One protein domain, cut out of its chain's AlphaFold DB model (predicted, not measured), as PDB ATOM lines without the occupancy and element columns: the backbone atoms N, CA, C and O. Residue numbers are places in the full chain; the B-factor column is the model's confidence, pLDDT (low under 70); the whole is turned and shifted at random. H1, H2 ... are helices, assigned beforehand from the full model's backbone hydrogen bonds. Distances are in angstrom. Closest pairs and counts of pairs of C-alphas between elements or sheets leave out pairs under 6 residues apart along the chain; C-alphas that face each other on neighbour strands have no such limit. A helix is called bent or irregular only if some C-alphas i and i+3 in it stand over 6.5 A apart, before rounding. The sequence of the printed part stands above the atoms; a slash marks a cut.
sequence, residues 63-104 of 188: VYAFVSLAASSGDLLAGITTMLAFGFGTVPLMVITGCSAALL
ATOM      1  N   VAL A  63      39.059  -6.285  -1.821       72.94
ATOM      2  CA  VAL A  63      38.246  -5.058  -1.626       72.94
ATOM      3  C   VAL A  63      37.314  -5.225  -0.427       72.94
ATOM      4  O   VAL A  63      37.188  -4.320   0.394       72.94
ATOM      5  N   TYR A  64      36.723  -6.412  -0.279       71.62
ATOM      6  CA  TYR A  64      35.881  -6.744   0.872       71.62
ATOM      7  C   TYR A  64      36.670  -6.712   2.191       71.62
ATOM      8  O   TYR A  64      36.181  -6.196   3.195       71.62
ATOM      9  N   ALA A  65      37.922  -7.183   2.187       71.19
ATOM     10  CA  ALA A  65      38.827  -7.080   3.329       71.19
ATOM     11  C   ALA A  65      39.165  -5.620   3.659       71.19
ATOM     12  O   ALA A  65      39.182  -5.259   4.831       71.19
ATOM     13  N   PHE A  66      39.359  -4.767   2.648       71.06
ATOM     14  CA  PHE A  66      39.605  -3.334   2.838       71.06
ATOM     15  C   PHE A  66      38.412  -2.609   3.467       71.06
ATOM     16  O   PHE A  66      38.583  -1.835   4.406       71.06
ATOM     17  N   VAL A  67      37.196  -2.905   2.995       73.56
ATOM     18  CA  VAL A  67      35.951  -2.372   3.572       73.56
ATOM     19  C   VAL A  67      35.770  -2.854   5.010       73.56
ATOM     20  O   VAL A  67      35.413  -2.067   5.881       73.56
ATOM     21  N   SER A  68      36.074  -4.125   5.276       75.88
ATOM     22  CA  SER A  68      36.031  -4.694   6.628       75.88
ATOM     23  C   SER A  68      37.035  -4.009   7.565       75.88
ATOM     24  O   SER A  68      36.720  -3.742   8.723       75.88
ATOM     25  N   LEU A  69      38.227  -3.678   7.059       65.94
ATOM     26  CA  LEU A  69      39.252  -2.940   7.799       65.94
ATOM     27  C   LEU A  69      38.822  -1.503   8.095       65.94
ATOM     28  O   LEU A  69      38.921  -1.063   9.233       65.94
ATOM     29  N   ALA A  70      38.304  -0.790   7.095       69.62
ATOM     30  CA  ALA A  70      37.802   0.571   7.267       69.62
ATOM     31  C   ALA A  70      36.644   0.620   8.278       69.62
ATOM     32  O   ALA A  70      36.601   1.506   9.128       69.62
ATOM     33  N   ALA A  71      35.751  -0.375   8.236       73.25
ATOM     34  CA  ALA A  71      34.669  -0.522   9.204       73.25
ATOM     35  C   ALA A  71      35.183  -0.796  10.629       73.25
ATOM     36  O   ALA A  71      34.572  -0.344  11.594       73.25
ATOM     37  N   SER A  72      36.307  -1.507  10.771       68.31
ATOM     38  CA  SER A  72      36.905  -1.820  12.074       68.31
ATOM     39  C   SER A  72      37.776  -0.697  12.641       68.31
ATOM     40  O   SER A  72      37.916  -0.620  13.861       68.31
ATOM     41  N   SER A  73      38.383   0.145  11.798       64.88
ATOM     42  CA  SER A  73      39.276   1.224  12.246       64.88
ATOM     43  C   SER A  73      38.530   2.406  12.865       64.88
ATOM     44  O   SER A  73      39.137   3.163  13.613       64.88
ATOM     45  N   GLY A  74      37.240   2.595  12.556       66.12
ATOM     46  CA  GLY A  74      36.411   3.683  13.101       66.12
ATOM     47  C   GLY A  74      36.834   5.104  12.690       66.12
ATOM     48  O   GLY A  74      36.080   6.047  12.908       66.12
ATOM     49  N   ASP A  75      38.004   5.259  12.067       65.62
ATOM     50  CA  ASP A  75      38.555   6.524  11.601       65.62
ATOM     51  C   ASP A  75      38.226   6.756  10.122       65.62
ATOM     52  O   ASP A  75      38.655   6.025   9.221       65.62
ATOM     53  N   LEU A  76      37.434   7.799   9.877       74.62
ATOM     54  CA  LEU A  76      36.952   8.146   8.544       74.62
ATOM     55  C   LEU A  76      38.100   8.593   7.623       74.62
ATOM     56  O   LEU A  76      38.046   8.357   6.416       74.62
ATOM     57  N   LEU A  77      39.151   9.204   8.175       77.44
ATOM     58  CA  LEU A  77      40.248   9.789   7.408       77.44
ATOM     59  C   LEU A  77      41.130   8.707   6.780       77.44
ATOM     60  O   LEU A  77      41.431   8.789   5.589       77.44
ATOM     61  N   ALA A  78      41.460   7.660   7.542       69.69
ATOM     62  CA  ALA A  78      42.209   6.501   7.050       69.69
ATOM     63  C   ALA A  78      41.446   5.708   5.966       69.69
ATOM     64  O   ALA A  78      42.034   5.224   4.992       69.69
ATOM     65  N   GLY A  79      40.120   5.595   6.095       73.69
ATOM     66  CA  GLY A  79      39.271   4.988   5.063       73.69
ATOM     67  C   GLY A  79      39.261   5.796   3.760       73.69
ATOM     68  O   GLY A  79      39.328   5.226   2.670       73.69
ATOM     69  N   ILE A  80      39.237   7.129   3.863       81.81
ATOM     70  CA  ILE A  80      39.228   8.036   2.706       81.81
ATOM     71  C   ILE A  80      40.562   8.003   1.954       81.81
ATOM     72  O   ILE A  80      40.554   7.840   0.733       81.81
ATOM     73  N   THR A  81      41.703   8.129   2.639       80.00
ATOM     74  CA  THR A  81      43.028   8.111   1.984       80.00
ATOM     75  C   THR A  81      43.301   6.788   1.286       80.00
ATOM     76  O   THR A  81      43.811   6.779   0.165       80.00
ATOM     77  N   THR A  82      42.910   5.669   1.894       73.19
ATOM     78  CA  THR A  82      43.114   4.349   1.288       73.19
ATOM     79  C   THR A  82      42.196   4.085   0.095       73.19
ATOM     80  O   THR A  82      42.661   3.571  -0.924       73.19
ATOM     81  N   MET A  83      40.926   4.501   0.156       82.00
ATOM     82  CA  MET A  83      40.020   4.436  -0.998       82.00
ATOM     83  C   MET A  83      40.471   5.352  -2.137       82.00
ATOM     84  O   MET A  83      40.390   4.959  -3.304       82.00
ATOM     85  N   LEU A  84      41.006   6.535  -1.816       86.38
ATOM     86  CA  LEU A  84      41.597   7.434  -2.806       86.38
ATOM     87  C   LEU A  84      42.825   6.813  -3.463       86.38
ATOM     88  O   LEU A  84      42.879   6.786  -4.686       86.38
ATOM     89  N   ALA A  85      43.769   6.271  -2.691       83.31
ATOM     90  CA  ALA A  85      44.965   5.625  -3.231       83.31
ATOM     91  C   ALA A  85      44.615   4.418  -4.120       83.31
ATOM     92  O   ALA A  85      45.158   4.267  -5.217       83.31
ATOM     93  N   PHE A  86      43.654   3.591  -3.696       79.06
ATOM     94  CA  PHE A  86      43.183   2.449  -4.480       79.06
ATOM     95  C   PHE A  86      42.487   2.887  -5.779       79.06
ATOM     96  O   PHE A  86      42.752   2.337  -6.855       79.06
ATOM     97  N   GLY A  87      41.645   3.921  -5.704       83.75
ATOM     98  CA  GLY A  87      41.018   4.541  -6.868       83.75
ATOM     99  C   GLY A  87      42.049   5.129  -7.832       83.75
ATOM    100  O   GLY A  87      42.009   4.837  -9.026       83.75
ATOM    101  N   PHE A  88      43.028   5.876  -7.316       87.31
ATOM    102  CA  PHE A  88      44.100   6.486  -8.105       87.31
ATOM    103  C   PHE A  88      45.061   5.475  -8.717       87.31
ATOM    104  O   PHE A  88      45.681   5.798  -9.717       87.31
ATOM    105  N   GLY A  89      45.196   4.267  -8.168       79.81
ATOM    106  CA  GLY A  89      45.928   3.181  -8.821       79.81
ATOM    107  C   GLY A  89      45.103   2.501  -9.915       79.81
ATOM    108  O   GLY A  89      45.614   2.197 -10.990       79.81
ATOM    109  N   THR A  90      43.804   2.308  -9.676       78.31
ATOM    110  CA  THR A  90      42.919   1.546 -10.573       78.31
ATOM    111  C   THR A  90      42.483   2.350 -11.798       78.31
ATOM    112  O   THR A  90      42.453   1.810 -12.904       78.31
ATOM    113  N   VAL A  91      42.183   3.642 -11.632       87.62
ATOM    114  CA  VAL A  91      41.788   4.554 -12.721       87.62
ATOM    115  C   VAL A  91      42.843   4.626 -13.834       87.62
ATOM    116  O   VAL A  91      42.494   4.323 -14.975       87.62
ATOM    117  N   PRO A  92      44.127   4.949 -13.575       82.00
ATOM    118  CA  PRO A  92      45.140   4.986 -14.622       82.00
ATOM    119  C   PRO A  92      45.406   3.596 -15.187       82.00
ATOM    120  O   PRO A  92      45.622   3.484 -16.387       82.00
ATOM    121  N   LEU A  93      45.322   2.530 -14.383       79.19
ATOM    122  CA  LEU A  93      45.485   1.166 -14.886       79.19
ATOM    123  C   LEU A  93      44.393   0.810 -15.904       79.19
ATOM    124  O   LEU A  93      44.692   0.287 -16.978       79.19
ATOM    125  N   MET A  94      43.133   1.137 -15.600       78.69
ATOM    126  CA  MET A  94      41.999   0.932 -16.504       78.69
ATOM    127  C   MET A  94      42.060   1.850 -17.722       78.69
ATOM    128  O   MET A  94      41.733   1.406 -18.819       78.69
ATOM    129  N   VAL A  95      42.540   3.087 -17.570       80.69
ATOM    130  CA  VAL A  95      42.762   4.007 -18.697       80.69
ATOM    131  C   VAL A  95      43.874   3.491 -19.609       80.69
ATOM    132  O   VAL A  95      43.670   3.424 -20.816       80.69
ATOM    133  N   ILE A  96      45.016   3.058 -19.069       79.38
ATOM    134  CA  ILE A  96      46.124   2.478 -19.845       79.38
ATOM    135  C   ILE A  96      45.648   1.219 -20.567       79.38
ATOM    136  O   ILE A  96      45.891   1.064 -21.763       79.38
ATOM    137  N   THR A  97      44.925   0.345 -19.868       69.38
ATOM    138  CA  THR A  97      44.389  -0.901 -20.430       69.38
ATOM    139  C   THR A  97      43.343  -0.623 -21.513       69.38
ATOM    140  O   THR A  97      43.405  -1.214 -22.589       69.38
ATOM    141  N   GLY A  98      42.414   0.306 -21.273       72.00
ATOM    142  CA  GLY A  98      41.363   0.697 -22.213       72.00
ATOM    143  C   GLY A  98      41.902   1.428 -23.441       72.00
ATOM    144  O   GLY A  98      41.505   1.114 -24.560       72.00
ATOM    145  N   CYS A  99      42.866   2.331 -23.261       73.19
ATOM    146  CA  CYS A  99      43.545   3.027 -24.353       73.19
ATOM    147  C   CYS A  99      44.368   2.035 -25.195       73.19
ATOM    148  O   CYS A  99      44.240   1.996 -26.417       73.19
ATOM    149  N   SER A 100      45.104   1.124 -24.543       67.19
ATOM    150  CA  SER A 100      45.827   0.030 -25.214       67.19
ATOM    151  C   SER A 100      44.896  -0.948 -25.931       67.19
ATOM    152  O   SER A 100      45.303  -1.554 -26.912       67.19
ATOM    153  N   ALA A 101      43.656  -1.126 -25.465       63.28
ATOM    154  CA  ALA A 101      42.655  -1.956 -26.133       63.28
ATOM    155  C   ALA A 101      41.993  -1.235 -27.321       63.28
ATOM    156  O   ALA A 101      41.722  -1.867 -28.340       63.28
ATOM    157  N   ALA A 102      41.759   0.077 -27.212       63.69
ATOM    158  CA  ALA A 102      41.160   0.900 -28.263       63.69
ATOM    159  C   ALA A 102      42.105   1.123 -29.458       63.69
ATOM    160  O   ALA A 102      41.649   1.233 -30.593       63.69
ATOM    161  N   LEU A 103      43.418   1.150 -29.216       65.56
ATOM    162  CA  LEU A 103      44.446   1.408 -30.233       65.56
ATOM    163  C   LEU A 103      44.842   0.174 -31.069       65.56
ATOM    164  O   LEU A 103      45.665   0.292 -31.977       65.56
ATOM    165  N   LEU A 104      44.332  -1.026 -30.770       53.84
ATOM    166  CA  LEU A 104      45.082  -2.249 -31.073       53.84
ATOM    167  C   LEU A 104      44.217  -3.291 -31.831       53.84
ATOM    168  O   LEU A 104      43.313  -3.929 -31.296       53.84
TER     169      LEU A 104
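What this domain is: This is residues 63 to 104 of the 188 residues of the protein "Sulfite exporter TauE/SafE family protein" of Planctomycetes bacterium (UniProt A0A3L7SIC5). From residue 63, a short helix, H1, leads to a tight turn, and a much longer helix, H2, folds back from it; the two meet near their linked ends as a narrow V with unequal arms. Residues 87 to 104 stick out free and make much of the length. The 42 printed residues, with two named helices and no named strand, are all helix in class and extended, with a radius of gyration of the C-alphas of 14.2 A and spans of 45 by 17 by 7 A.

How they stand to each other: Look at H1, residues 63 to 73, and H2, residues 76 to 102: they only just touch, with 3 pairs of C-alphas within 8 A, and only at the corner by their tight link. The closest C-alphas are those of Ala 70 and Gly 79, 5.2 A apart; of H2, residues 76 to 79 alone touch H1. They run opposite ways at a shallow tilt of 16 degrees. Every O i to N i+4 pair is within hydrogen-bond range in H1, and 22 of 23 in H2.

Where its parts are: Find C-alpha 63 at (38.246, -5.058, -1.626); H1 runs 15.3 A to C-alpha 73. H2 runs 37.7 A from C-alpha 76 at (36.952, 8.146, 8.544) to C-alpha 102 at (41.160, 0.900, -28.263). It is neither bent nor irregular, but only just: C-alphas 89 and 92 are 6.1 A apart.

The domain as a whole: The two farthest C-alphas, Gly 74 and Leu 104, are 45.4 A apart. The printed part has no cut. Its mean pLDDT is 74.2, with 13 residues under 70, among them 72 to 75 and 100 to 104.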